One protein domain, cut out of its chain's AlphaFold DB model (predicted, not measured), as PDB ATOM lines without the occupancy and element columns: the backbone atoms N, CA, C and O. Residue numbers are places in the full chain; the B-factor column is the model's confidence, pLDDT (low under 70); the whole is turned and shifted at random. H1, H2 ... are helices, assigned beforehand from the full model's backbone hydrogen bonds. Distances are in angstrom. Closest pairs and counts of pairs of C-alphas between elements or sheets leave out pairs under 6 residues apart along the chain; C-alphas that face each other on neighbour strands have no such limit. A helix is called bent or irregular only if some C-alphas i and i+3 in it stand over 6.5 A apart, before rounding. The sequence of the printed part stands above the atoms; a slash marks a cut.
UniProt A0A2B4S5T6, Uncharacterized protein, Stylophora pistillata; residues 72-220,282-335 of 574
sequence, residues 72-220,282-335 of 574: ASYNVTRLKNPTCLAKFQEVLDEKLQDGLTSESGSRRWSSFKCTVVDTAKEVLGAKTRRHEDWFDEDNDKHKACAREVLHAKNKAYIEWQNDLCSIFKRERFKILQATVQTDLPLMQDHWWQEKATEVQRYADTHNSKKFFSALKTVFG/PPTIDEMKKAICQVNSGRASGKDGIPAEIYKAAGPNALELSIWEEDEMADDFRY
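What this domain is: This is residues 72 to 220 and 282 to 335 of the 574 residues of an uncharacterized protein of Stylophora pistillata (UniProt A0A2B4S5T6). The domain has two lobes: a long arm, in which H4 and then H6 fold back along the very long helix H5, and a smaller cluster of helices, in which the centres of H2, H3 and H8 make a triangle, H2 packs on both H3 and H8, H7 packs on H8, and the short H1 and H9 add to it. The stretch of residues 125 to 139 joins the lobes, and the hairpin tip, residues 162 to 167, sticks out. The printed part has 203 residues with nine named helices, H1 to H9 in chain order, and no named strand: all helix. It is extended, with a radius of gyration of the C-alphas of 26.9 A and spans of 89 by 41 by 31 A.

Where its parts are: H5, residues 167 to 204, measures 55.5 A, from C-alpha 167 at (303.350, 300.235, 512.796) to C-alpha 204 at (357.028, 293.710, 525.371). H4, residues 140 to 161, measures 30.6 A; H6 is residues 208 to 219. H1 is residues 76 to 80, beginning at C-alpha 76 (348.220, 299.568, 549.810); H2, residues 82 to 97, measures 22.7 A and H3, residues 105 to 124, 27.3 A. H7 is residues 285 to 294, H8 308 to 318 and H9 322 to 326. H8 is irregular: C-alphas 313 and 316 are 9.1 A apart.

How they stand to each other: H5 forms hairpins with H4, closest C-alphas Trp 160 and Lys 169 at 5.1 A, and, with residues 199 to 203 alone, with H6, Tyr 202 and Phe 211 at 5.1 A. H2 touches H8, Gln 89 to Ala 314 at 6.0 A, and makes a hairpin with H3, Phe 88 to Val 123 at 6.0 A. H7 and H8 are a hairpin too, Ile 292 to Lys 312 at 6.1 A. H1 touches H8, Val 76 to Glu 309 at 6.5 A; H3 touches H9 with residues 105 to 106 alone, Gly 105 to Ile 323 at 5.5 A. Every O i to N i+4 pair is within hydrogen-bond range in H2, H3, H4, H6, H7 and H9, against 32 of 34 in H5, 4 of 7 in H8 and 0 of 1 in H1, where 2 of 2 O i to N i+3 pairs are.

The domain as a whole: The C-alphas farthest apart, of Cys 165 and Pro 282, are 90.3 A apart. Residues 221 to 281 are not printed, and the cut spans 47.5 A between C-alphas 220 and 282. The links H3 to H4 and H7 to H8 are long. Mean pLDDT of the printed part is 81.0; 41 residues are under 70, among them 98 to 106 and 316 to 335.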
ATOM      1  N   ALA A  72     343.688 290.225 556.581       56.44
ATOM      2  CA  ALA A  72     343.112 291.361 555.888       56.44
ATOM      3  C   ALA A  72     344.183 291.925 554.948       56.44
ATOM      4  O   ALA A  72     345.227 292.401 555.386       56.44
ATOM      5  N   SER A  73     343.960 291.817 553.640       69.00
ATOM      6  CA  SER A  73     344.811 292.498 552.672       69.00
ATOM      7  C   SER A  73     344.361 293.951 552.641       69.00
ATOM      8  O   SER A  73     343.215 294.217 552.292       69.00
ATOM      9  N   TYR A  74     345.248 294.887 552.964       83.25
ATOM     10  CA  TYR A  74     344.965 296.323 552.877       83.25
ATOM     11  C   TYR A  74     345.097 296.831 551.444       83.25
ATOM     12  O   TYR A  74     345.870 296.285 550.643       83.25
ATOM     13  N   ASN A  75     344.368 297.895 551.105       82.88
ATOM     14  CA  ASN A  75     344.490 298.546 549.804       82.88
ATOM     15  C   ASN A  75     345.730 299.462 549.735       82.88
ATOM     16  O   ASN A  75     345.629 300.685 549.629       82.88
ATOM     17  N   VAL A  76     346.924 298.859 549.782       85.75
ATOM     18  CA  VAL A  76     348.220 299.568 549.810       85.75
ATOM     19  C   VAL A  76     348.475 300.458 548.588       85.75
ATOM     20  O   VAL A  76     349.348 301.317 548.629       85.75
ATOM     21  N   THR A  77     347.719 300.309 547.494       83.94
ATOM     22  CA  THR A  77     347.851 301.197 546.326       83.94
ATOM     23  C   THR A  77     347.433 302.631 546.641       83.94
ATOM     24  O   THR A  77     347.962 303.549 546.017       83.94
ATOM     25  N   ARG A  78     346.557 302.838 547.636       85.69
ATOM     26  CA  ARG A  78     346.132 304.171 548.085       85.69
ATOM     27  C   ARG A  78     347.288 304.993 548.648       85.69
ATOM     28  O   ARG A  78     347.284 306.202 548.470       85.69
ATOM     29  N   LEU A  79     348.313 304.346 549.211       87.00
ATOM     30  CA  LEU A  79     349.526 305.011 549.707       87.00
ATOM     31  C   LEU A  79     350.356 305.675 548.595       87.00
ATOM     32  O   LEU A  79     351.221 306.489 548.888       87.00
ATOM     33  N   LYS A  80     350.100 305.365 547.316       85.56
ATOM     34  CA  LYS A  80     350.715 306.091 546.193       85.56
ATOM     35  C   LYS A  80     350.136 307.494 546.006       85.56
ATOM     36  O   LYS A  80     350.756 308.306 545.331       85.56
ATOM     37  N   ASN A  81     348.943 307.758 546.540       87.75
ATOM     38  CA  ASN A  81     348.347 309.086 546.526       87.75
ATOM     39  C   ASN A  81     348.942 309.906 547.691       87.75
ATOM     40  O   ASN A  81     348.752 309.505 548.843       87.75
ATOM     41  N   PRO A  82     349.607 311.048 547.424       89.62
ATOM     42  CA  PRO A  82     350.250 311.860 548.460       89.62
ATOM     43  C   PRO A  82     349.306 312.302 549.585       89.62
ATOM     44  O   PRO A  82     349.689 312.284 550.749       89.62
ATOM     45  N   THR A  83     348.050 312.629 549.269       91.00
ATOM     46  CA  THR A  83     347.044 313.042 550.260       91.00
ATOM     47  C   THR A  83     346.672 311.895 551.194       91.00
ATOM     48  O   THR A  83     346.518 312.081 552.396       91.00
ATOM     49  N   CYS A  84     346.539 310.682 550.650       89.06
ATOM     50  CA  CYS A  84     346.227 309.506 551.457       89.06
ATOM     51  C   CYS A  84     347.422 309.073 552.316       89.06
ATOM     52  O   CYS A  84     347.217 308.582 553.422       89.06
ATOM     53  N   LEU A  85     348.646 309.247 551.806       89.69
ATOM     54  CA  LEU A  85     349.875 309.006 552.557       89.69
ATOM     55  C   LEU A  85     349.990 309.968 553.745       89.69
ATOM     56  O   LEU A  85     350.178 309.503 554.862       89.69
ATOM     57  N   ALA A  86     349.799 311.271 553.515       89.31
ATOM     58  CA  ALA A  86     349.843 312.281 554.573       89.31
ATOM     59  C   ALA A  86     348.804 311.999 555.668       89.31
ATOM     60  O   ALA A  86     349.149 311.950 556.842       89.31
ATOM     61  N   LYS A  87     347.558 311.688 555.277       91.81
ATOM     62  CA  LYS A  87     346.505 311.300 556.225       91.81
ATOM     63  C   LYS A  87     346.867 310.046 557.029       91.81
ATOM     64  O   LYS A  87     346.550 309.957 558.207       91.81
ATOM     65  N   PHE A  88     347.481 309.049 556.388       91.19
ATOM     66  CA  PHE A  88     347.914 307.835 557.081       91.19
ATOM     67  C   PHE A  88     348.983 308.139 558.134       91.19
ATOM     68  O   PHE A  88     348.892 307.615 559.238       91.19
ATOM     69  N   GLN A  89     349.961 308.980 557.793       89.88
ATOM     70  CA  GLN A  89     351.039 309.381 558.698       89.88
ATOM     71  C   GLN A  89     350.508 310.191 559.883       89.88
ATOM     72  O   GLN A  89     350.797 309.847 561.017       89.88
ATOM     73  N   GLU A  90     349.652 311.182 559.634       89.31
ATOM     74  CA  GLU A  90     349.054 312.023 560.680       89.31
ATOM     75  C   GLU A  90     348.266 311.203 561.717       89.31
ATOM     76  O   GLU A  90     348.524 311.303 562.913       89.31
ATOM     77  N   VAL A  91     347.361 310.326 561.258       89.50
ATOM     78  CA  VAL A  91     346.555 309.472 562.152       89.50
ATOM     79  C   VAL A  91     347.428 308.466 562.906       89.50
ATOM     80  O   VAL A  91     347.134 308.118 564.049       89.50
ATOM     81  N   LEU A  92     348.482 307.957 562.263       88.56
ATOM     82  CA  LEU A  92     349.398 307.027 562.910       88.56
ATOM     83  C   LEU A  92     350.190 307.727 564.019       88.56
ATOM     84  O   LEU A  92     350.310 307.177 565.110       88.56
ATOM     85  N   ASP A  93     350.687 308.932 563.751       85.44
ATOM     86  CA  ASP A  93     351.499 309.707 564.687       85.44
ATOM     87  C   ASP A  93     350.697 310.104 565.930       85.44
ATOM     88  O   ASP A  93     351.181 309.924 567.046       85.44
ATOM     89  N   GLU A  94     349.449 310.549 565.752       85.69
ATOM     90  CA  GLU A  94     348.524 310.852 566.852       85.69
ATOM     91  C   GLU A  94     348.319 309.630 567.765       85.69
ATOM     92  O   GLU A  94     348.496 309.706 568.980       85.69
ATOM     93  N   LYS A  95     348.034 308.458 567.182       85.06
ATOM     94  CA  LYS A  95     347.784 307.231 567.958       85.06
ATOM     95  C   LYS A  95     349.036 306.652 568.617       85.06
ATOM     96  O   LYS A  95     348.923 305.941 569.616       85.06
ATOM     97  N   LEU A  96     350.220 306.899 568.056       79.00
ATOM     98  CA  LEU A  96     351.482 306.443 568.640       79.00
ATOM     99  C   LEU A  96     351.930 307.323 569.813       79.00
ATOM    100  O   LEU A  96     352.539 306.792 570.742       79.00
ATOM    101  N   GLN A  97     351.593 308.618 569.817       72.38
ATOM    102  CA  GLN A  97     351.890 309.519 570.939       72.38
ATOM    103  C   GLN A  97     351.130 309.140 572.223       72.38
ATOM    104  O   GLN A  97     351.703 309.221 573.307       72.38
ATOM    105  N   ASP A  98     349.896 308.639 572.107       62.84
ATOM    106  CA  ASP A  98     349.064 308.234 573.254       62.84
ATOM    107  C   ASP A  98     349.333 306.796 573.769       62.84
ATOM    108  O   ASP A  98     348.900 306.431 574.864       62.84
ATOM    109  N   GLY A  99     350.025 305.943 572.997       55.62
ATOM    110  CA  GLY A  99     349.907 304.474 573.111       55.62
ATOM    111  C   GLY A  99     351.114 303.663 573.618       55.62
ATOM    112  O   GLY A  99     351.010 302.434 573.704       55.62
ATOM    113  N   LEU A 100     352.256 304.281 573.942       60.97
ATOM    114  CA  LEU A 100     353.520 303.565 574.228       60.97
ATOM    115  C   LEU A 100     353.990 303.661 575.695       60.97
ATOM    116  O   LEU A 100     355.150 303.938 575.975       60.97
ATOM    117  N   THR A 101     353.103 303.393 576.656       55.84
ATOM    118  CA  THR A 101     353.388 303.483 578.108       55.84
ATOM    119  C   THR A 101     353.748 302.147 578.788       55.84
ATOM    120  O   THR A 101     353.778 302.069 580.014       55.84
ATOM    121  N   SER A 102     354.000 301.066 578.036       56.28
ATOM    122  CA  SER A 102     354.196 299.720 578.613       56.28
ATOM    123  C   SER A 102     355.641 299.431 579.056       56.28
ATOM    124  O   SER A 102     356.588 299.840 578.394       56.28
ATOM    125  N   GLU A 103     355.816 298.665 580.139       57.75
ATOM    126  CA  GLU A 103     357.123 298.326 580.733       57.75
ATOM    127  C   GLU A 103     357.917 297.223 579.996       57.75
ATOM    128  O   GLU A 103     359.096 297.075 580.293       57.75
ATOM    129  N   SER A 104     357.342 296.473 579.036       63.53
ATOM    130  CA  SER A 104     358.063 295.392 578.322       63.53
ATOM    131  C   SER A 104     357.980 295.454 576.791       63.53
ATOM    132  O   SER A 104     356.920 295.744 576.222       63.53
ATOM    133  N   GLY A 105     359.079 295.103 576.115       65.25
ATOM    134  CA  GLY A 105     359.237 295.168 574.659       65.25
ATOM    135  C   GLY A 105     358.223 294.339 573.867       65.25
ATOM    136  O   GLY A 105     357.699 294.809 572.860       65.25
ATOM    137  N   SER A 106     357.831 293.148 574.344       66.88
ATOM    138  CA  SER A 106     356.798 292.337 573.657       66.88
ATOM    139  C   SER A 106     355.409 293.005 573.672       66.88
ATOM    140  O   SER A 106     354.650 292.941 572.694       66.88
ATOM    141  N   ARG A 107     355.059 293.695 574.768       70.00
ATOM    142  CA  ARG A 107     353.774 294.403 574.891       70.00
ATOM    143  C   ARG A 107     353.762 295.697 574.091       70.00
ATOM    144  O   ARG A 107     352.738 296.000 573.479       70.00
ATOM    145  N   ARG A 108     354.881 296.424 574.053       73.00
ATOM    146  CA  ARG A 108     355.020 297.614 573.205       73.00
ATOM    147  C   ARG A 108     354.944 297.263 571.722       73.00
ATOM    148  O   ARG A 108     354.102 297.849 571.045       73.00
ATOM    149  N   TRP A 109     355.634 296.210 571.270       75.62
ATOM    150  CA  TRP A 109     355.484 295.687 569.906       75.62
ATOM    151  C   TRP A 109     354.029 295.343 569.576       75.62
ATOM    152  O   TRP A 109     353.513 295.698 568.516       75.62
ATOM    153  N   SER A 110     353.340 294.659 570.492       75.94
ATOM    154  CA  SER A 110     351.935 294.289 570.297       75.94
ATOM    155  C   SER A 110     351.032 295.523 570.189       75.94
ATOM    156  O   SER A 110     350.158 295.560 569.324       75.94
ATOM    157  N   SER A 111     351.265 296.542 571.022       78.06
ATOM    158  CA  SER A 111     350.554 297.826 570.969       78.06
ATOM    159  C   SER A 111     350.813 298.548 569.645       78.06
ATOM    160  O   SER A 111     349.873 298.862 568.916       78.06
ATOM    161  N   PHE A 112     352.088 298.703 569.271       80.44
ATOM    162  CA  PHE A 112     352.517 299.293 568.005       80.44
ATOM    163  C   PHE A 112     351.861 298.599 566.804       80.44
ATOM    164  O   PHE A 112     351.227 299.244 565.966       80.44
ATOM    165  N   LYS A 113     351.943 297.266 566.750       80.75
ATOM    166  CA  LYS A 113     351.340 296.444 565.697       80.75
ATOM    167  C   LYS A 113     349.837 296.680 565.598       80.75
ATOM    168  O   LYS A 113     349.343 296.889 564.489       80.75
ATOM    169  N   CYS A 114     349.115 296.639 566.719       83.19
ATOM    170  CA  CYS A 114     347.676 296.903 566.749       83.19
ATOM    171  C   CYS A 114     347.363 298.298 566.200       83.19
ATOM    172  O   CYS A 114     346.541 298.421 565.294       83.19
ATOM    173  N   THR A 115     348.090 299.322 566.647       86.12
ATOM    174  CA  THR A 115     347.921 300.707 566.195       86.12
ATOM    175  C   THR A 115     348.157 300.869 564.692       86.12
ATOM    176  O   THR A 115     347.331 301.466 563.994       86.12
ATOM    177  N   VAL A 116     349.234 300.289 564.153       86.81
ATOM    178  CA  VAL A 116     349.532 300.321 562.710       86.81
ATOM    179  C   VAL A 116     348.454 299.593 561.912       86.81
ATOM    180  O   VAL A 116     347.974 300.099 560.896       86.81
ATOM    181  N   VAL A 117     348.055 298.406 562.368       86.00
ATOM    182  CA  VAL A 117     347.035 297.581 561.716       86.00
ATOM    183  C   VAL A 117     345.679 298.284 561.702       86.00
ATOM    184  O   VAL A 117     345.014 298.302 560.666       86.00
ATOM    185  N   ASP A 118     345.266 298.887 562.809       85.88
ATOM    186  CA  ASP A 118     343.972 299.556 562.906       85.88
ATOM    187  C   ASP A 118     343.952 300.867 562.118       85.88
ATOM    188  O   ASP A 118     342.984 301.137 561.406       85.88
ATOM    189  N   THR A 119     345.059 301.610 562.104       88.88
ATOM    190  CA  THR A 119     345.218 302.786 561.234       88.88
ATOM    191  C   THR A 119     345.188 302.397 559.756       88.88
ATOM    192  O   THR A 119     344.529 303.048 558.943       88.88
ATOM    193  N   ALA A 120     345.825 301.285 559.383       88.31
ATOM    194  CA  ALA A 120     345.764 300.765 558.021       88.31
ATOM    195  C   ALA A 120     344.340 300.352 557.619       88.31
ATOM    196  O   ALA A 120     343.911 300.646 556.500       88.31
ATOM    197  N   LYS A 121     343.584 299.706 558.517       87.12
ATOM    198  CA  LYS A 121     342.167 299.379 558.280       87.12
ATOM    199  C   LYS A 121     341.333 300.636 558.065       87.12
ATOM    200  O   LYS A 121     340.554 300.673 557.117       87.12
ATOM    201  N   GLU A 122     341.507 301.639 558.917       88.94
ATOM    202  CA  GLU A 122     340.740 302.883 558.891       88.94
ATOM    203  C   GLU A 122     341.031 303.715 557.634       88.94
ATOM    204  O   GLU A 122     340.118 304.122 556.915       88.94
ATOM    205  N   VAL A 123     342.312 303.933 557.327       89.56
ATOM    206  CA  VAL A 123     342.722 304.845 556.253       89.56
ATOM    207  C   VAL A 123     342.727 304.153 554.894       89.56
ATOM    208  O   VAL A 123     342.241 304.726 553.915       89.56
ATOM    209  N   LEU A 124     343.256 302.928 554.800       88.62
ATOM    210  CA  LEU A 124     343.421 302.225 553.522       88.62
ATOM    211  C   LEU A 124     342.199 301.379 553.172       88.62
ATOM    212  O   LEU A 124     341.833 301.303 551.993       88.62
ATOM    213  N   GLY A 125     341.545 300.790 554.173       84.94
ATOM    214  CA  GLY A 125     340.443 299.856 553.984       84.94
ATOM    215  C   GLY A 125     340.889 298.498 553.434       84.94
ATOM    216  O   GLY A 125     342.059 298.259 553.101       84.94
ATOM    217  N   ALA A 126     339.926 297.584 553.327       80.44
ATOM    218  CA  ALA A 126     340.152 296.271 552.743       80.44
ATOM    219  C   ALA A 126     340.439 296.377 551.238       80.44
ATOM    220  O   ALA A 126     339.835 297.168 550.509       80.44
ATOM    221  N   LYS A 127     341.352 295.538 550.749       75.69
ATOM    222  CA  LYS A 127     341.600 295.365 549.323       75.69
ATOM    223  C   LYS A 127     340.350 294.780 548.678       75.69
ATOM    224  O   LYS A 127     339.985 293.635 548.942       75.69
ATOM    225  N   THR A 128     339.717 295.552 547.806       68.69
ATOM    226  CA  THR A 128     338.588 295.072 547.016       68.69
ATOM    227  C   THR A 128     339.085 294.218 545.860       68.69
ATOM    228  O   THR A 128     340.132 294.472 545.254       68.69
ATOM    229  N   ARG A 129     338.345 293.146 545.578       61.84
ATOM    230  CA  ARG A 129     338.596 292.316 544.410       61.84
ATOM    231  C   ARG A 129     338.023 293.045 543.200       61.84
ATOM    232  O   ARG A 129     336.828 293.300 543.173       61.84
ATOM    233  N   ARG A 130     338.876 293.372 542.233       63.47
ATOM    234  CA  ARG A 130     338.446 293.925 540.950       63.47
ATOM    235  C   ARG A 130     338.473 292.811 539.916       63.47
ATOM    236  O   ARG A 130     339.524 292.213 539.687       63.47
ATOM    237  N   HIS A 131     337.298 292.481 539.411       70.69
ATOM    238  CA  HIS A 131     337.132 291.893 538.094       70.69
ATOM    239  C   HIS A 131     336.841 293.075 537.167       70.69
ATOM    240  O   HIS A 131     336.124 293.979 537.588       70.69
ATOM    241  N   GLU A 132     337.462 293.126 535.994       74.12
ATOM    242  CA  GLU A 132     337.096 294.103 534.968       74.12
ATOM    243  C   GLU A 132     336.483 293.351 533.797       74.12
ATOM    244  O   GLU A 132     337.180 292.650 533.066       74.12
ATOM    245  N   ASP A 133     335.182 293.528 533.636       76.31
ATOM    246  CA  ASP A 133     334.417 293.187 532.451       76.31
ATOM    247  C   ASP A 133     334.199 294.433 531.576       76.31
ATOM    248  O   ASP A 133     334.248 295.581 532.039       76.31
ATOM    249  N   TRP A 134     333.910 294.217 530.296       80.81
ATOM    250  CA  TRP A 134     333.612 295.299 529.353       80.81
ATOM    251  C   TRP A 134     332.325 296.062 529.723       80.81
ATOM    252  O   TRP A 134     332.160 297.218 529.330       80.81
ATOM    253  N   PHE A 135     331.435 295.439 530.509       74.94
ATOM    254  CA  PHE A 135     330.165 296.006 530.978       74.94
ATOM    255  C   PHE A 135     330.143 296.323 532.495       74.94
ATOM    256  O   PHE A 135     329.084 296.640 533.047       74.94
ATOM    257  N   ASP A 136     331.297 296.261 533.177       69.81
ATOM    258  CA  ASP A 136     331.411 296.475 534.629       69.81
ATOM    259  C   ASP A 136     331.282 297.945 535.060       69.81
ATOM    260  O   ASP A 136     331.349 298.880 534.258       69.81
ATOM    261  N   GLU A 137     331.081 298.162 536.368       59.00
ATOM    262  CA  GLU A 137     330.736 299.482 536.890       59.00
ATOM    263  C   GLU A 137     331.814 300.559 536.718       59.00
ATOM    264  O   GLU A 137     331.428 301.716 536.557       59.00
ATOM    265  N   ASP A 138     333.091 300.175 536.684       57.91
ATOM    266  CA  ASP A 138     334.256 301.071 536.666       57.91
ATOM    267  C   ASP A 138     334.668 301.547 535.247       57.91
ATOM    268  O   ASP A 138     335.514 302.432 535.122       57.91
ATOM    269  N   ASN A 139     334.098 300.988 534.165       63.19
ATOM    270  CA  ASN A 139     334.410 301.379 532.776       63.19
ATOM    271  C   ASN A 139     333.422 302.425 532.241       63.19
ATOM    272  O   ASN A 139     332.576 302.139 531.392       63.19
ATOM    273  N   ASP A 140     333.526 303.658 532.740       66.31
ATOM    274  CA  ASP A 140     332.512 304.703 532.538       66.31
ATOM    275  C   ASP A 140     332.163 304.988 531.067       66.31
ATOM    276  O   ASP A 140     330.990 305.185 530.749       66.31
ATOM    277  N   LYS A 141     333.137 304.971 530.146       71.81
ATOM    278  CA  LYS A 141     332.907 305.364 528.745       71.81
ATOM    279  C   LYS A 141     332.117 304.316 527.948       71.81
ATOM    280  O   LYS A 141     331.054 304.634 527.418       71.81
ATOM    281  N   HIS A 142     332.605 303.074 527.864       72.56
ATOM    282  CA  HIS A 142     331.941 302.001 527.102       72.56
ATOM    283  C   HIS A 142     330.585 301.638 527.709       72.56
ATOM    284  O   HIS A 142     329.604 301.464 526.987       72.56
ATOM    285  N   LYS A 143     330.499 301.623 529.043       78.50
ATOM    286  CA  LYS A 143     329.265 301.378 529.793       78.50
ATOM    287  C   LYS A 143     328.212 302.454 529.549       78.50
ATOM    288  O   LYS A 143     327.042 302.113 529.390       78.50
ATOM    289  N   ALA A 144     328.588 303.736 529.539       81.00
ATOM    290  CA  ALA A 144     327.646 304.822 529.273       81.00
ATOM    291  C   ALA A 144     327.038 304.687 527.872       81.00
ATOM    292  O   ALA A 144     325.813 304.665 527.753       81.00
ATOM    293  N   CYS A 145     327.873 304.482 526.846       83.75
ATOM    294  CA  CYS A 145     327.403 304.258 525.477       83.75
ATOM    295  C   CYS A 145     326.516 303.007 525.366       83.75
ATOM    296  O   CYS A 145     325.423 303.073 524.805       83.75
ATOM    297  N   ALA A 146     326.926 301.883 525.962       86.44
ATOM    298  CA  ALA A 146     326.150 300.646 525.927       86.44
ATOM    299  C   ALA A 146     324.796 300.784 526.654       86.44
ATOM    300  O   ALA A 146     323.763 300.319 526.166       86.44
ATOM    301  N   ARG A 147     324.762 301.473 527.806       86.31
ATOM    302  CA  ARG A 147     323.521 301.775 528.540       86.31
ATOM    303  C   ARG A 147     322.606 302.707 527.761       86.31
ATOM    304  O   ARG A 147     321.395 302.523 527.826       86.31
ATOM    305  N   GLU A 148     323.153 303.675 527.037       89.25
ATOM    306  CA  GLU A 148     322.380 304.614 526.227       89.25
ATOM    307  C   GLU A 148     321.621 303.895 525.104       89.25
ATOM    308  O   GLU A 148     320.391 304.002 525.030       89.25
ATOM    309  N   VAL A 149     322.316 303.083 524.299       90.31
ATOM    310  CA  VAL A 149     321.686 302.332 523.197       90.31
ATOM    311  C   VAL A 149     320.678 301.299 523.718       90.31
ATOM    312  O   VAL A 149     319.567 301.181 523.189       90.31
ATOM    313  N   LEU A 150     320.992 300.615 524.828       90.44
ATOM    314  CA  LEU A 150     320.073 299.683 525.491       90.44
ATOM    315  C   LEU A 150     318.835 300.391 526.052       90.44
ATOM    316  O   LEU A 150     317.717 299.891 525.903       90.44
ATOM    317  N   HIS A 151     319.007 301.552 526.686       90.44
ATOM    318  CA  HIS A 151     317.908 302.334 527.239       90.44
ATOM    319  C   HIS A 151     316.993 302.864 526.130       90.44
ATOM    320  O   HIS A 151     315.771 302.750 526.248       90.44
ATOM    321  N   ALA A 152     317.556 303.367 525.027       91.81
ATOM    322  CA  ALA A 152     316.791 303.807 523.863       91.81
ATOM    323  C   ALA A 152     315.946 302.664 523.273       91.81
ATOM    324  O   ALA A 152     314.735 302.833 523.080       91.81
ATOM    325  N   LYS A 153     316.540 301.476 523.075       93.12
ATOM    326  CA  LYS A 153     315.820 300.265 522.634       93.12
ATOM    327  C   LYS A 153     314.701 299.891 523.604       93.12
ATOM    328  O   LYS A 153     313.566 299.681 523.179       93.12
ATOM    329  N   ASN A 154     315.002 299.802 524.898       90.44
ATOM    330  CA  ASN A 154     314.034 299.376 525.912       90.44
ATOM    331  C   ASN A 154     312.871 300.368 526.043       90.44
ATOM    332  O   ASN A 154     311.719 299.956 526.166       90.44
ATOM    333  N   LYS A 155     313.144 301.673 525.943       91.56
ATOM    334  CA  LYS A 155     312.109 302.710 525.916       91.56
ATOM    335  C   LYS A 155     311.195 302.554 524.697       91.56
ATOM    336  O   LYS A 155     309.978 302.515 524.863       91.56
ATOM    337  N   ALA A 156     311.761 302.394 523.500       90.94
ATOM    338  CA  ALA A 156     310.980 302.176 522.279       90.94
ATOM    339  C   ALA A 156     310.152 300.879 522.333       90.94
ATOM    340  O   ALA A 156     309.004 300.853 521.891       90.94
ATOM    341  N   TYR A 157     310.697 299.818 522.939       89.50
ATOM    342  CA  TYR A 157     309.974 298.569 523.175       89.50
ATOM    343  C   TYR A 157     308.752 298.769 524.080       89.50
ATOM    344  O   TYR A 157     307.663 298.300 523.753       89.50
ATOM    345  N   ILE A 158     308.902 299.498 525.192       88.62
ATOM    346  CA  ILE A 158     307.792 299.809 526.106       88.62
ATOM    347  C   ILE A 158     306.730 300.669 525.402       88.62
ATOM    348  O   ILE A 158     305.536 300.400 525.540       88.62
ATOM    349  N   GLU A 159     307.146 301.673 524.625       89.94
ATOM    350  CA  GLU A 159     306.242 302.524 523.838       89.94
ATOM    351  C   GLU A 159     305.403 301.702 522.844       89.94
ATOM    352  O   GLU A 159     304.195 301.926 522.741       89.94
ATOM    353  N   TRP A 160     306.011 300.726 522.161       88.25
ATOM    354  CA  TRP A 160     305.309 299.797 521.271       88.25
ATOM    355  C   TRP A 160     304.426 298.790 522.029       88.25
ATOM    356  O   TRP A 160     303.291 298.550 521.632       88.25
ATOM    357  N   GLN A 161     304.877 298.235 523.159       83.31
ATOM    358  CA  GLN A 161     304.076 297.306 523.974       83.31
ATOM    359  C   GLN A 161     302.787 297.935 524.526       83.31
ATOM    360  O   GLN A 161     301.819 297.216 524.796       83.31
ATOM    361  N   ASN A 162     302.774 299.256 524.716       84.94
ATOM    362  CA  ASN A 162     301.592 300.005 525.135       84.94
ATOM    363  C   ASN A 162     300.632 300.320 523.973       84.94
ATOM    364  O   ASN A 162     299.503 300.729 524.225       84.94
ATOM    365  N   ASP A 163     301.059 300.119 522.724       85.44
ATOM    366  CA  ASP A 163     300.303 300.419 521.506       85.44
ATOM    367  C   ASP A 163     300.701 299.454 520.374       85.44
ATOM    368  O   ASP A 163     301.429 299.793 519.434       85.44
ATOM    369  N   LEU A 164     300.241 298.206 520.507       80.38
ATOM    370  CA  LEU A 164     300.643 297.085 519.648       80.38
ATOM    371  C   LEU A 164     300.248 297.272 518.174       80.38
ATOM    372  O   LEU A 164     300.885 296.682 517.301       80.38
ATOM    373  N   CYS A 165     299.230 298.092 517.897       83.06
ATOM    374  CA  CYS A 165     298.728 298.349 516.547       83.06
ATOM    375  C   CYS A 165     299.559 299.397 515.786       83.06
ATOM    376  O   CYS A 165     299.429 299.516 514.567       83.06
ATOM    377  N   SER A 166     300.420 300.159 516.471       90.56
ATOM    378  CA  SER A 166     301.225 301.202 515.838       90.56
ATOM    379  C   SER A 166     302.405 300.622 515.055       90.56
ATOM    380  O   SER A 166     303.436 300.237 515.618       90.56
ATOM    381  N   ILE A 167     302.280 300.631 513.726       88.94
ATOM    382  CA  ILE A 167     303.350 300.235 512.796       88.94
ATOM    383  C   ILE A 167     304.588 301.121 512.992       88.94
ATOM    384  O   ILE A 167     305.702 300.608 513.044       88.94
ATOM    385  N   PHE A 168     304.402 302.430 513.186       92.94
ATOM    386  CA  PHE A 168     305.497 303.382 513.385       92.94
ATOM    387  C   PHE A 168     306.334 303.068 514.635       92.94
ATOM    388  O   PHE A 168     307.563 303.037 514.571       92.94
ATOM    389  N   LYS A 169     305.686 302.789 515.776       91.00
ATOM    390  CA  LYS A 169     306.394 302.435 517.021       91.00
ATOM    391  C   LYS A 169     307.109 301.089 516.901       91.00
ATOM    392  O   LYS A 169     308.227 300.955 517.396       91.00
ATOM    393  N   ARG A 170     306.494 300.120 516.211       89.31
ATOM    394  CA  ARG A 170     307.114 298.822 515.914       89.31
ATOM    395  C   ARG A 170     308.376 298.986 515.068       89.31
ATOM    396  O   ARG A 170     309.398 298.394 515.399       89.31
ATOM    397  N   GLU A 171     308.313 299.799 514.018       93.19
ATOM    398  CA  GLU A 171     309.443 300.044 513.118       93.19
ATOM    399  C   GLU A 171     310.585 300.771 513.835       93.19
ATOM    400  O   GLU A 171     311.733 300.340 513.782       93.19
ATOM    401  N   ARG A 172     310.264 301.804 514.624       93.62
ATOM    402  CA  ARG A 172     311.245 302.500 515.469       93.62
ATOM    403  C   ARG A 172     311.952 301.548 516.436       93.62
ATOM    404  O   ARG A 172     313.167 301.634 516.595       93.62
ATOM    405  N   PHE A 173     311.211 300.641 517.078       92.00
ATOM    406  CA  PHE A 173     311.804 299.602 517.922       92.00
ATOM    407  C   PHE A 173     312.717 298.669 517.113       92.00
ATOM    408  O   PHE A 173     313.820 298.381 517.570       92.00
ATOM    409  N   LYS A 174     312.300 298.229 515.919       91.25
ATOM    410  CA  LYS A 174     313.098 297.345 515.054       91.25
ATOM    411  C   LYS A 174     314.408 297.985 514.597       91.25
ATOM    412  O   LYS A 174     315.441 297.325 514.667       91.25
ATOM    413  N   ILE A 175     314.384 299.265 514.230       94.06
ATOM    414  CA  ILE A 175     315.588 300.034 513.888       94.06
ATOM    415  C   ILE A 175     316.542 300.088 515.087       94.06
ATOM    416  O   ILE A 175     317.697 299.696 514.969       94.06
ATOM    417  N   LEU A 176     316.053 300.489 516.266       93.38
ATOM    418  CA  LEU A 176     316.884 300.567 517.475       93.38
ATOM    419  C   LEU A 176     317.387 299.190 517.936       93.38
ATOM    420  O   LEU A 176     318.487 299.086 518.470       93.38
ATOM    421  N   GLN A 177     316.608 298.126 517.720       91.75
ATOM    422  CA  GLN A 177     317.037 296.749 517.966       91.75
ATOM    423  C   GLN A 177     318.218 296.374 517.057       91.75
ATOM    424  O   GLN A 177     319.196 295.827 517.562       91.75
ATOM    425  N   ALA A 178     318.157 296.706 515.763       92.19
ATOM    426  CA  ALA A 178     319.244 296.465 514.812       92.19
ATOM    427  C   ALA A 178     320.504 297.296 515.128       92.19
ATOM    428  O   ALA A 178     321.617 296.777 515.046       92.19
ATOM    429  N   THR A 179     320.335 298.551 515.563       92.62
ATOM    430  CA  THR A 179     321.439 299.392 516.054       92.62
ATOM    431  C   THR A 179     322.130 298.734 517.242       92.62
ATOM    432  O   THR A 179     323.330 298.510 517.202       92.62
ATOM    433  N   VAL A 180     321.377 298.316 518.266       91.81
ATOM    434  CA  VAL A 180     321.947 297.641 519.444       91.81
ATOM    435  C   VAL A 180     322.656 296.332 519.077       91.81
ATOM    436  O   VAL A 180     323.705 296.034 519.643       91.81
ATOM    437  N   GLN A 181     322.103 295.556 518.139       90.62
ATOM    438  CA  GLN A 181     322.712 294.307 517.662       90.62
ATOM    439  C   GLN A 181     324.027 294.530 516.900       90.62
ATOM    440  O   GLN A 181     324.865 293.635 516.897       90.62
ATOM    441  N   THR A 182     324.211 295.703 516.289       91.94
ATOM    442  CA  THR A 182     325.457 296.092 515.614       91.94
ATOM    443  C   THR A 182     326.458 296.710 516.592       91.94
ATOM    444  O   THR A 182     327.622 296.320 516.625       91.94
ATOM    445  N   ASP A 183     326.006 297.651 517.419       90.56
ATOM    446  CA  ASP A 183     326.876 298.502 518.229       90.56
ATOM    447  C   ASP A 183     327.454 297.778 519.448       90.56
ATOM    448  O   ASP A 183     328.622 297.979 519.778       90.56
ATOM    449  N   LEU A 184     326.675 296.922 520.126       90.56
ATOM    450  CA  LEU A 184     327.157 296.242 521.336       90.56
ATOM    451  C   LEU A 184     328.348 295.309 521.064       90.56
ATOM    452  O   LEU A 184     329.334 295.431 521.794       90.56
ATOM    453  N   PRO A 185     328.326 294.428 520.040       90.81
ATOM    454  CA  PRO A 185     329.497 293.624 519.698       90.81
ATOM    455  C   PRO A 185     330.720 294.478 519.350       90.81
ATOM    456  O   PRO A 185     331.808 294.195 519.834       90.81
ATOM    457  N   LEU A 186     330.546 295.573 518.597       90.69
ATOM    458  CA  LEU A 186     331.653 296.476 518.250       90.69
ATOM    459  C   LEU A 186     332.264 297.152 519.484       90.69
ATOM    460  O   LEU A 186     333.485 297.265 519.590       90.69
ATOM    461  N   MET A 187     331.433 297.589 520.432       89.38
ATOM    462  CA  MET A 187     331.894 298.164 521.700       89.38
ATOM    463  C   MET A 187     332.642 297.132 522.550       89.38
ATOM    464  O   MET A 187     333.676 297.459 523.137       89.38
ATOM    465  N   GLN A 188     332.138 295.897 522.600       89.25
ATOM    466  CA  GLN A 188     332.786 294.784 523.290       89.25
ATOM    467  C   GLN A 188     334.145 294.456 522.649       89.25
ATOM    468  O   GLN A 188     335.148 294.374 523.358       89.25
ATOM    469  N   ASP A 189     334.204 294.332 521.323       91.19
ATOM    470  CA  ASP A 189     335.432 294.039 520.578       91.19
ATOM    471  C   ASP A 189     336.482 295.137 520.758       91.19
ATOM    472  O   ASP A 189     337.649 294.841 521.020       91.19
ATOM    473  N   HIS A 190     336.078 296.408 520.684       90.12
ATOM    474  CA  HIS A 190     336.976 297.540 520.917       90.12
ATOM    475  C   HIS A 190     337.602 297.484 522.313       90.12
ATOM    476  O   HIS A 190     338.808 297.677 522.466       90.12
ATOM    477  N   TRP A 191     336.801 297.184 523.337       89.12
ATOM    478  CA  TRP A 191     337.307 297.032 524.698       89.12
ATOM    479  C   TRP A 191     338.323 295.884 524.804       89.12
ATOM    480  O   TRP A 191     339.397 296.053 525.388       89.12
ATOM    481  N   TRP A 192     338.034 294.732 524.189       89.62
ATOM    482  CA  TRP A 192     338.962 293.597 524.163       89.62
ATOM    483  C   TRP A 192     340.260 293.915 523.420       89.62
ATOM    484  O   TRP A 192     341.328 293.491 523.862       89.62
ATOM    485  N   GLN A 193     340.201 294.692 522.337       92.19
ATOM    486  CA  GLN A 193     341.382 295.157 521.608       92.19
ATOM    487  C   GLN A 193     342.240 296.112 522.447       92.19
ATOM    488  O   GLN A 193     343.464 295.956 522.501       92.19
ATOM    489  N   GLU A 194     341.623 297.063 523.153       90.38
ATOM    490  CA  GLU A 194     342.326 297.959 524.080       90.38
ATOM    491  C   GLU A 194     343.011 297.167 525.201       90.38
ATOM    492  O   GLU A 194     344.194 297.380 525.486       90.38
ATOM    493  N   LYS A 195     342.310 296.187 525.787       89.69
ATOM    494  CA  LYS A 195     342.875 295.305 526.816       89.69
ATOM    495  C   LYS A 195     343.996 294.418 526.294       89.69
ATOM    496  O   LYS A 195     345.026 294.303 526.958       89.69
ATOM    497  N   ALA A 196     343.845 293.829 525.112       92.31
ATOM    498  CA  ALA A 196     344.894 293.033 524.485       92.31
ATOM    499  C   ALA A 196     346.156 293.876 524.239       92.31
ATOM    500  O   ALA A 196     347.256 293.446 524.579       92.31
ATOM    501  N   THR A 197     345.990 295.106 523.747       95.00
ATOM    502  CA  THR A 197     347.093 296.056 523.528       95.00
ATOM    503  C   THR A 197     347.794 296.421 524.840       95.00
ATOM    504  O   THR A 197     349.025 296.448 524.911       95.00
ATOM    505  N   GLU A 198     347.032 296.656 525.913       92.56
ATOM    506  CA  GLU A 198     347.584 296.930 527.243       92.56
ATOM    507  C   GLU A 198     348.429 295.756 527.766       92.56
ATOM    508  O   GLU A 198     349.560 295.954 528.224       92.56
ATOM    509  N   VAL A 199     347.887 294.536 527.686       93.31
ATOM    510  CA  VAL A 199     348.553 293.306 528.133       93.31
ATOM    511  C   VAL A 199     349.807 293.036 527.298       93.31
ATOM    512  O   VAL A 199     350.857 292.741 527.872       93.31
ATOM    513  N   GLN A 200     349.733 293.211 525.976       94.56
ATOM    514  CA  GLN A 200     350.869 293.037 525.071       94.56
ATOM    515  C   GLN A 200     352.011 293.996 525.420       94.56
ATOM    516  O   GLN A 200     353.146 293.561 525.595       94.56
ATOM    517  N   ARG A 201     351.712 295.274 525.687       96.06
ATOM    518  CA  ARG A 201     352.720 296.254 526.125       96.06
ATOM    519  C   ARG A 201     353.460 295.816 527.396       96.06
ATOM    520  O   ARG A 201     354.647 296.108 527.562       96.06
ATOM    521  N   TYR A 202     352.791 295.133 528.328       94.94
ATOM    522  CA  TYR A 202     353.462 294.585 529.514       94.94
ATOM    523  C   TYR A 202     354.373 293.400 529.188       94.94
ATOM    524  O   TYR A 202     355.406 293.256 529.841       94.94
ATOM    525  N   ALA A 203     354.018 292.580 528.199       93.06
ATOM    526  CA  ALA A 203     354.882 291.511 527.709       93.06
ATOM    527  C   ALA A 203     356.130 292.084 527.017       93.06
ATOM    528  O   ALA A 203     357.243 291.702 527.374       93.06
ATOM    529  N   ASP A 204     355.947 293.069 526.134       95.38
ATOM    530  CA  ASP A 204     357.028 293.710 525.371       95.38
ATOM    531  C   ASP A 204     358.024 294.448 526.281       95.38
ATOM    532  O   ASP A 204     359.221 294.490 526.020       95.38
ATOM    533  N   THR A 205     357.544 294.998 527.402       94.94
ATOM    534  CA  THR A 205     358.388 295.644 528.428       94.94
ATOM    535  C   THR A 205     358.952 294.665 529.466       94.94
ATOM    536  O   THR A 205     359.489 295.097 530.488       94.94
ATOM    537  N   HIS A 206     358.800 293.353 529.250       91.06
ATOM    538  CA  HIS A 206     359.178 292.280 530.178       91.06
ATOM    539  C   HIS A 206     358.642 292.469 531.614       91.06
ATOM    540  O   HIS A 206     359.211 291.978 532.594       91.06
ATOM    541  N   ASN A 207     357.505 293.153 531.772       90.75
ATOM    542  CA  ASN A 207     356.883 293.419 533.066       90.75
ATOM    543  C   ASN A 207     355.887 292.313 533.438       90.75
ATOM    544  O   ASN A 207     354.669 292.517 533.468       90.75
ATOM    545  N   SER A 208     356.422 291.135 533.769       88.12
ATOM    546  CA  SER A 208     355.634 289.944 534.124       88.12
ATOM    547  C   SER A 208     354.603 290.211 535.229       88.12
ATOM    548  O   SER A 208     353.472 289.734 535.160       88.12
ATOM    549  N   LYS A 209     354.941 291.043 536.225       83.81
ATOM    550  CA  LYS A 209     354.026 291.410 537.318       83.81
ATOM    551  C   LYS A 209     352.772 292.121 536.807       83.81
ATOM    552  O   LYS A 209     351.671 291.757 537.220       83.81
ATOM    553  N   LYS A 210     352.919 293.132 535.944       87.69
ATOM    554  CA  LYS A 210     351.769 293.853 535.374       87.69
ATOM    555  C   LYS A 210     351.004 292.990 534.375       87.69
ATOM    556  O   LYS A 210     349.782 292.977 534.438       87.69
ATOM    557  N   PHE A 211     351.712 292.206 533.563       90.56
ATOM    558  CA  PHE A 211     351.122 291.248 532.626       90.56
ATOM    559  C   PHE A 211     350.162 290.271 533.328       90.56
ATOM    560  O   PHE A 211     348.968 290.243 533.038       90.56
ATOM    561  N   PHE A 212     350.646 289.535 534.337       86.19
ATOM    562  CA  PHE A 212     349.810 288.587 535.081       86.19
ATOM    563  C   PHE A 212     348.733 289.276 535.923       86.19
ATOM    564  O   PHE A 212     347.678 288.689 536.161       86.19
ATOM    565  N   SER A 213     348.983 290.499 536.402       84.00
ATOM    566  CA  SER A 213     347.963 291.276 537.109       84.00
ATOM    567  C   SER A 213     346.802 291.633 536.185       84.00
ATOM    568  O   SER A 213     345.665 291.423 536.581       84.00
ATOM    569  N   ALA A 214     347.078 292.127 534.975       86.56
ATOM    570  CA  ALA A 214     346.057 292.503 534.001       86.56
ATOM    571  C   ALA A 214     345.222 291.290 533.559       86.56
ATOM    572  O   ALA A 214     343.995 291.349 533.589       86.56
ATOM    573  N   LEU A 215     345.867 290.150 533.278       86.75
ATOM    574  CA  LEU A 215     345.164 288.900 532.958       86.75
ATOM    575  C   LEU A 215     344.226 288.445 534.085       86.75
ATOM    576  O   LEU A 215     343.089 288.063 533.828       86.75
ATOM    577  N   LYS A 216     344.676 288.508 535.346       82.06
ATOM    578  CA  LYS A 216     343.842 288.140 536.504       82.06
ATOM    579  C   LYS A 216     342.643 289.062 536.698       82.06
ATOM    580  O   LYS A 216     341.642 288.619 537.253       82.06
ATOM    581  N   THR A 217     342.759 290.328 536.307       81.56
ATOM    582  CA  THR A 217     341.648 291.277 536.381       81.56
ATOM    583  C   THR A 217     340.559 290.923 535.368       81.56
ATOM    584  O   THR A 217     339.388 290.954 535.722       81.56
ATOM    585  N   VAL A 218     340.946 290.519 534.154       82.81
ATOM    586  CA  VAL A 218     340.026 290.222 533.043       82.81
ATOM    587  C   VAL A 218     339.399 288.828 533.140       82.81
ATOM    588  O   VAL A 218     338.201 288.671 532.956       82.81
ATOM    589  N   PHE A 219     340.188 287.795 533.448       79.56
ATOM    590  CA  PHE A 219     339.681 286.418 533.562       79.56
ATOM    591  C   PHE A 219     339.160 286.079 534.965       79.56
ATOM    592  O   PHE A 219     338.629 284.991 535.198       79.56
ATOM    593  N   GLY A 220     339.348 286.985 535.924       68.44
ATOM    594  CA  GLY A 220     338.964 286.778 537.310       68.44
ATOM    595  C   GLY A 220     339.794 285.714 538.048       68.44
ATOM    596  O   GLY A 220     340.868 285.297 537.606       68.44
ATOM    597  N   PRO A 282     373.854 298.968 569.104       75.75
ATOM    598  CA  PRO A 282     372.487 299.141 568.635       75.75
ATOM    599  C   PRO A 282     372.455 299.776 567.240       75.75
ATOM    600  O   PRO A 282     373.251 300.684 566.971       75.75
ATOM    601  N   PRO A 283     371.546 299.319 566.359       79.44
ATOM    602  CA  PRO A 283     371.399 299.893 565.033       79.44
ATOM    603  C   PRO A 283     370.986 301.361 565.138       79.44
ATOM    604  O   PRO A 283     370.144 301.742 565.953       79.44
ATOM    605  N   THR A 284     371.568 302.198 564.289       82.94
ATOM    606  CA  THR A 284     371.222 303.620 564.244       82.94
ATOM    607  C   THR A 284     369.877 303.846 563.548       82.94
ATOM    608  O   THR A 284     369.453 303.077 562.680       82.94
ATOM    609  N   ILE A 285     369.211 304.960 563.873       78.81
ATOM    610  CA  ILE A 285     367.955 305.376 563.224       78.81
ATOM    611  C   ILE A 285     368.116 305.452 561.696       78.81
ATOM    612  O   ILE A 285     367.213 305.063 560.955       78.81
ATOM    613  N   ASP A 286     369.263 305.925 561.206       82.00
ATOM    614  CA  ASP A 286     369.505 306.067 559.769       82.00
ATOM    615  C   ASP A 286     369.773 304.726 559.076       82.00
ATOM    616  O   ASP A 286     369.282 304.509 557.964       82.00
ATOM    617  N   GLU A 287     370.463 303.788 559.733       82.50
ATOM    618  CA  GLU A 287     370.581 302.406 559.249       82.50
ATOM    619  C   GLU A 287     369.210 301.737 559.152       82.50
ATOM    620  O   GLU A 287     368.907 301.088 558.150       82.50
ATOM    621  N   MET A 288     368.346 301.957 560.144       78.25
ATOM    622  CA  MET A 288     367.010 301.372 560.171       78.25
ATOM    623  C   MET A 288     366.087 302.000 559.114       78.25
ATOM    624  O   MET A 288     365.414 301.273 558.382       78.25
ATOM    625  N   LYS A 289     366.124 303.328 558.920       81.19
ATOM    626  CA  LYS A 289     365.448 304.000 557.788       81.19
ATOM    627  C   LYS A 289     365.912 303.426 556.452       81.19
ATOM    628  O   LYS A 289     365.090 303.094 555.596       81.19
ATOM    629  N   LYS A 290     367.228 303.276 556.274       85.06
ATOM    630  CA  LYS A 290     367.813 302.714 555.054       85.06
ATOM    631  C   LYS A 290     367.344 301.275 554.833       85.06
ATOM    632  O   LYS A 290     366.955 300.943 553.713       85.06
ATOM    633  N   ALA A 291     367.301 300.458 555.886       84.94
ATOM    634  CA  ALA A 291     366.790 299.093 555.834       84.94
ATOM    635  C   ALA A 291     365.307 299.049 555.424       84.94
ATOM    636  O   ALA A 291     364.963 298.336 554.482       84.94
ATOM    637  N   ILE A 292     364.442 299.868 556.040       84.06
ATOM    638  CA  ILE A 292     363.011 299.966 555.694       84.06
ATOM    639  C   ILE A 292     362.827 300.365 554.224       84.06
ATOM    640  O   ILE A 292     362.035 299.753 553.500       84.06
ATOM    641  N   CYS A 293     363.590 301.349 553.740       82.00
ATOM    642  CA  CYS A 293     363.546 301.766 552.340       82.00
ATOM    643  C   CYS A 293     363.947 300.636 551.374       82.00
ATOM    644  O   CYS A 293     363.343 300.515 550.299       82.00
ATOM    645  N   GLN A 294     364.912 299.795 551.762       84.81
ATOM    646  CA  GLN A 294     365.411 298.667 550.970       84.81
ATOM    647  C   GLN A 294     364.466 297.456 550.932       84.81
ATOM    648  O   GLN A 294     364.597 296.619 550.038       84.81
ATOM    649  N   VAL A 295     363.483 297.355 551.837       84.06
ATOM    650  CA  VAL A 295     362.521 296.239 551.825       84.06
ATOM    651  C   VAL A 295     361.749 296.209 550.502       84.06
ATOM    652  O   VAL A 295     361.227 297.218 550.029       84.06
ATOM    653  N   ASN A 296     361.625 295.037 549.883       83.44
ATOM    654  CA  ASN A 296     360.902 294.897 548.620       83.44
ATOM    655  C   ASN A 296     359.380 295.034 548.806       83.44
ATOM    656  O   ASN A 296     358.765 294.273 549.553       83.44
ATOM    657  N   SER A 297     358.751 295.946 548.059       84.19
ATOM    658  CA  SER A 297     357.290 296.123 548.047       84.19
ATOM    659  C   SER A 297     356.575 295.030 547.237       84.19
ATOM    660  O   SER A 297     357.095 294.502 546.249       84.19
ATOM    661  N   GLY A 298     355.341 294.704 547.615       76.25
ATOM    662  CA  GLY A 298     354.501 293.702 546.963       76.25
ATOM    663  C   GLY A 298     354.867 292.255 547.292       76.25
ATOM    664  O   GLY A 298     354.469 291.355 546.551       76.25
ATOM    665  N   ARG A 299     355.640 292.037 548.360       81.19
ATOM    666  CA  ARG A 299     355.856 290.721 548.975       81.19
ATOM    667  C   ARG A 299     354.731 290.425 549.972       81.19
ATOM    668  O   ARG A 299     354.014 291.328 550.393       81.19
ATOM    669  N   ALA A 300     354.550 289.148 550.304       73.38
ATOM    670  CA  ALA A 300     353.587 288.752 551.326       73.38
ATOM    671  C   ALA A 300     354.032 289.273 552.701       73.38
ATOM    672  O   ALA A 300     355.220 289.224 553.014       73.38
ATOM    673  N   SER A 301     353.079 289.750 553.501       79.56
ATOM    674  CA  SER A 301     353.332 290.152 554.886       79.56
ATOM    675  C   SER A 301     353.765 288.958 555.740       79.56
ATOM    676  O   SER A 301     353.338 287.822 555.492       79.56
ATOM    677  N   GLY A 302     354.562 289.225 556.774       73.88
ATOM    678  CA  GLY A 302     354.968 288.230 557.763       73.88
ATOM    679  C   GLY A 302     353.814 287.792 558.673       73.88
ATOM    680  O   GLY A 302     352.634 288.015 558.380       73.88
ATOM    681  N   LYS A 303     354.143 287.133 559.794       68.88
ATOM    682  CA  LYS A 303     353.166 286.785 560.853       68.88
ATOM    683  C   LYS A 303     352.528 288.041 561.470       68.88
ATOM    684  O   LYS A 303     351.382 287.993 561.908       68.88
ATOM    685  N   ASP A 304     353.229 289.169 561.395       73.31
ATOM    686  CA  ASP A 304     352.748 290.505 561.747       73.31
ATOM    687  C   ASP A 304     351.515 290.965 560.939       73.31
ATOM    688  O   ASP A 304     350.714 291.755 561.426       73.31
ATOM    689  N   GLY A 305     351.321 290.459 559.718       78.00
ATOM    690  CA  GLY A 305     350.248 290.895 558.828       78.00
ATOM    691  C   GLY A 305     350.452 292.294 558.232       78.00
ATOM    692  O   GLY A 305     349.551 292.781 557.549       78.00
ATOM    693  N   ILE A 306     351.620 292.918 558.419       83.62
ATOM    694  CA  ILE A 306     351.926 294.277 557.950       83.62
ATOM    695  C   ILE A 306     352.728 294.192 556.634       83.62
ATOM    696  O   ILE A 306     353.829 293.643 556.608       83.62
ATOM    697  N   PRO A 307     352.194 294.678 555.497       86.25
ATOM    698  CA  PRO A 307     352.939 294.744 554.241       86.25
ATOM    699  C   PRO A 307     354.107 295.737 554.305       86.25
ATOM    700  O   PRO A 307     354.022 296.771 554.968       86.25
ATOM    701  N   ALA A 308     355.153 295.489 553.513       86.75
ATOM    702  CA  ALA A 308     356.319 296.370 553.400       86.75
ATOM    703  C   ALA A 308     355.959 297.826 553.045       86.75
ATOM    704  O   ALA A 308     356.628 298.760 553.474       86.75
ATOM    705  N   GLU A 309     354.901 298.040 552.262       89.94
ATOM    706  CA  GLU A 309     354.404 299.370 551.906       89.94
ATOM    707  C   GLU A 309     353.945 300.175 553.120       89.94
ATOM    708  O   GLU A 309     354.132 301.388 553.144       89.94
ATOM    709  N   ILE A 310     353.368 299.507 554.121       88.56
ATOM    710  CA  ILE A 310     352.893 300.160 555.340       88.56
ATOM    711  C   ILE A 310     354.084 300.553 556.211       88.56
ATOM    712  O   ILE A 310     354.131 301.690 556.665       88.56
ATOM    713  N   TYR A 311     355.094 299.686 556.341       85.81
ATOM    714  CA  TYR A 311     356.350 300.036 557.019       85.81
ATOM    715  C   TYR A 311     357.040 301.244 556.378       85.81
ATOM    716  O   TYR A 311     357.475 302.158 557.072       85.81
ATOM    717  N   LYS A 312     357.089 301.296 555.042       87.75
ATOM    718  CA  LYS A 312     357.649 302.450 554.322       87.75
ATOM    719  C   LYS A 312     356.837 303.728 554.518       87.75
ATOM    720  O   LYS A 312     357.425 304.802 554.577       87.75
ATOM    721  N   ALA A 313     355.511 303.620 554.586       87.06
ATOM    722  CA  ALA A 313     354.622 304.764 554.777       87.06
ATOM    723  C   ALA A 313     354.660 305.306 556.212       87.06
ATOM    724  O   ALA A 313     354.650 306.518 556.394       87.06
ATOM    725  N   ALA A 314     354.742 304.420 557.205       81.81
ATOM    726  CA  ALA A 314     354.840 304.775 558.619       81.81
ATOM    727  C   ALA A 314     356.138 305.533 558.955       81.81
ATOM    728  O   ALA A 314     356.186 306.289 559.921       81.81
ATOM    729  N   GLY A 315     357.180 305.387 558.130       73.56
ATOM    730  CA  GLY A 315     358.386 306.203 558.232       73.56
ATOM    731  C   GLY A 315     359.147 305.980 559.548       73.56
ATOM    732  O   GLY A 315     359.119 304.877 560.094       73.56
ATOM    733  N   PRO A 316     359.857 306.999 560.068       66.62
ATOM    734  CA  PRO A 316     360.662 306.879 561.287       66.62
ATOM    735  C   PRO A 316     359.842 306.594 562.552       66.62
ATOM    736  O   PRO A 316     360.393 306.136 563.544       66.62
ATOM    737  N   ASN A 317     358.532 306.825 562.523       62.12
ATOM    738  CA  ASN A 317     357.656 306.585 563.669       62.12
ATOM    739  C   ASN A 317     357.318 305.091 563.829       62.12
ATOM    740  O   ASN A 317     356.802 304.676 564.860       62.12
ATOM    741  N   ALA A 318     357.681 304.256 562.844       58.78
ATOM    742  CA  ALA A 318     357.663 302.797 562.954       58.78
ATOM    743  C   ALA A 318     358.869 302.198 563.699       58.78
ATOM    744  O   ALA A 318     358.993 300.975 563.780       58.78
ATOM    745  N   LEU A 319     359.807 303.033 564.153       61.38
ATOM    746  CA  LEU A 319     361.083 302.591 564.703       61.38
ATOM    747  C   LEU A 319     360.955 302.332 566.206       61.38
ATOM    748  O   LEU A 319     361.019 303.253 567.014       61.38
ATOM    749  N   GLU A 320     360.825 301.064 566.583       60.44
ATOM    750  CA  GLU A 320     360.917 300.633 567.976       60.44
ATOM    751  C   GLU A 320     362.307 300.027 568.245       60.44
ATOM    752  O   GLU A 320     362.562 298.859 567.953       60.44
ATOM    753  N   LEU A 321     363.233 300.839 568.772       58.16
ATOM    754  CA  LEU A 321     364.594 300.401 569.132       58.16
ATOM    755  C   LEU A 321     364.643 299.603 570.443       58.16
ATOM    756  O   LEU A 321     365.620 298.897 570.690       58.16
ATOM    757  N   SER A 322     363.584 299.652 571.257       58.12
ATOM    758  CA  SER A 322     363.580 299.024 572.581       58.12
ATOM    759  C   SER A 322     363.703 297.500 572.550       58.12
ATOM    760  O   SER A 322     364.157 296.910 573.523       58.12
ATOM    761  N   ILE A 323     363.374 296.850 571.424       62.88
ATOM    762  CA  ILE A 323     363.585 295.400 571.251       62.88
ATOM    763  C   ILE A 323     365.080 295.046 571.338       62.88
ATOM    764  O   ILE A 323     365.427 293.993 571.867       62.88
ATOM    765  N   TRP A 324     365.968 295.914 570.836       65.94
ATOM    766  CA  TRP A 324     367.416 295.701 570.911       65.94
ATOM    767  C   TRP A 324     367.968 295.965 572.317       65.94
ATOM    768  O   TRP A 324     368.899 295.294 572.750       65.94
ATOM    769  N   GLU A 325     367.403 296.936 573.035       63.72
ATOM    770  CA  GLU A 325     367.868 297.335 574.370       63.72
ATOM    771  C   GLU A 325     367.457 296.342 575.468       63.72
ATOM    772  O   GLU A 325     368.186 296.171 576.443       63.72
ATOM    773  N   GLU A 326     366.316 295.667 575.306       64.62
ATOM    774  CA  GLU A 326     365.739 294.780 576.329       64.62
ATOM    775  C   GLU A 326     366.028 293.286 576.107       64.62
ATOM    776  O   GLU A 326     365.669 292.470 576.952       64.62
ATOM    777  N   ASP A 327     366.651 292.912 574.982       62.72
ATOM    778  CA  ASP A 327     366.897 291.515 574.556       62.72
ATOM    779  C   ASP A 327     365.617 290.632 574.557       62.72
ATOM    780  O   ASP A 327     365.643 289.396 574.581       62.72
ATOM    781  N   GLU A 328     364.440 291.268 574.505       60.16
ATOM    782  CA  GLU A 328     363.132 290.620 574.465       60.16
ATOM    783  C   GLU A 328     362.562 290.631 573.043       60.16
ATOM    784  O   GLU A 328     361.837 291.530 572.621       60.16
ATOM    785  N   MET A 329     362.855 289.571 572.288       59.72
ATOM    786  CA  MET A 329     362.292 289.380 570.950       59.72
ATOM    787  C   MET A 329     360.771 289.169 571.007       59.72
ATOM    788  O   MET A 329     360.302 288.269 571.709       59.72
ATOM    789  N   ALA A 330     360.008 289.949 570.237       60.66
ATOM    790  CA  ALA A 330     358.554 289.820 570.203       60.66
ATOM    791  C   ALA A 330     358.104 288.418 569.756       60.66
ATOM    792  O   ALA A 330     358.717 287.782 568.888       60.66
ATOM    793  N   ASP A 331     356.998 287.943 570.328       57.88
ATOM    794  CA  ASP A 331     356.525 286.564 570.151       57.88
ATOM    795  C   ASP A 331     356.130 286.230 568.697       57.88
ATOM    796  O   ASP A 331     356.136 285.067 568.302       57.88
ATOM    797  N   ASP A 332     355.864 287.241 567.862       54.66
ATOM    798  CA  ASP A 332     355.632 287.078 566.418       54.66
ATOM    799  C   ASP A 332     356.885 286.626 565.646       54.66
ATOM    800  O   ASP A 332     356.765 285.958 564.614       54.66
ATOM    801  N   PHE A 333     358.076 287.000 566.125       55.69
ATOM    802  CA  PHE A 333     359.361 286.640 565.518       55.69
ATOM    803  C   PHE A 333     359.954 285.383 566.151       55.69
ATOM    804  O   PHE A 333     360.750 284.683 565.517       55.69
ATOM    805  N   ARG A 334     359.567 285.060 567.393       55.09
ATOM    806  CA  ARG A 334     359.875 283.762 567.989       55.09
ATOM    807  C   ARG A 334     359.149 282.707 567.160       55.09
ATOM    808  O   ARG A 334     357.926 282.713 567.060       55.09
ATOM    809  N   TYR A 335     359.920 281.832 566.512       48.12
ATOM    810  CA  TYR A 335     359.397 280.634 565.853       48.12
ATOM    811  C   TYR A 335     358.262 280.046 566.694       48.12
ATOM    812  O   TYR A 335     358.442 279.895 567.901       48.12
TER     813      TYR A 335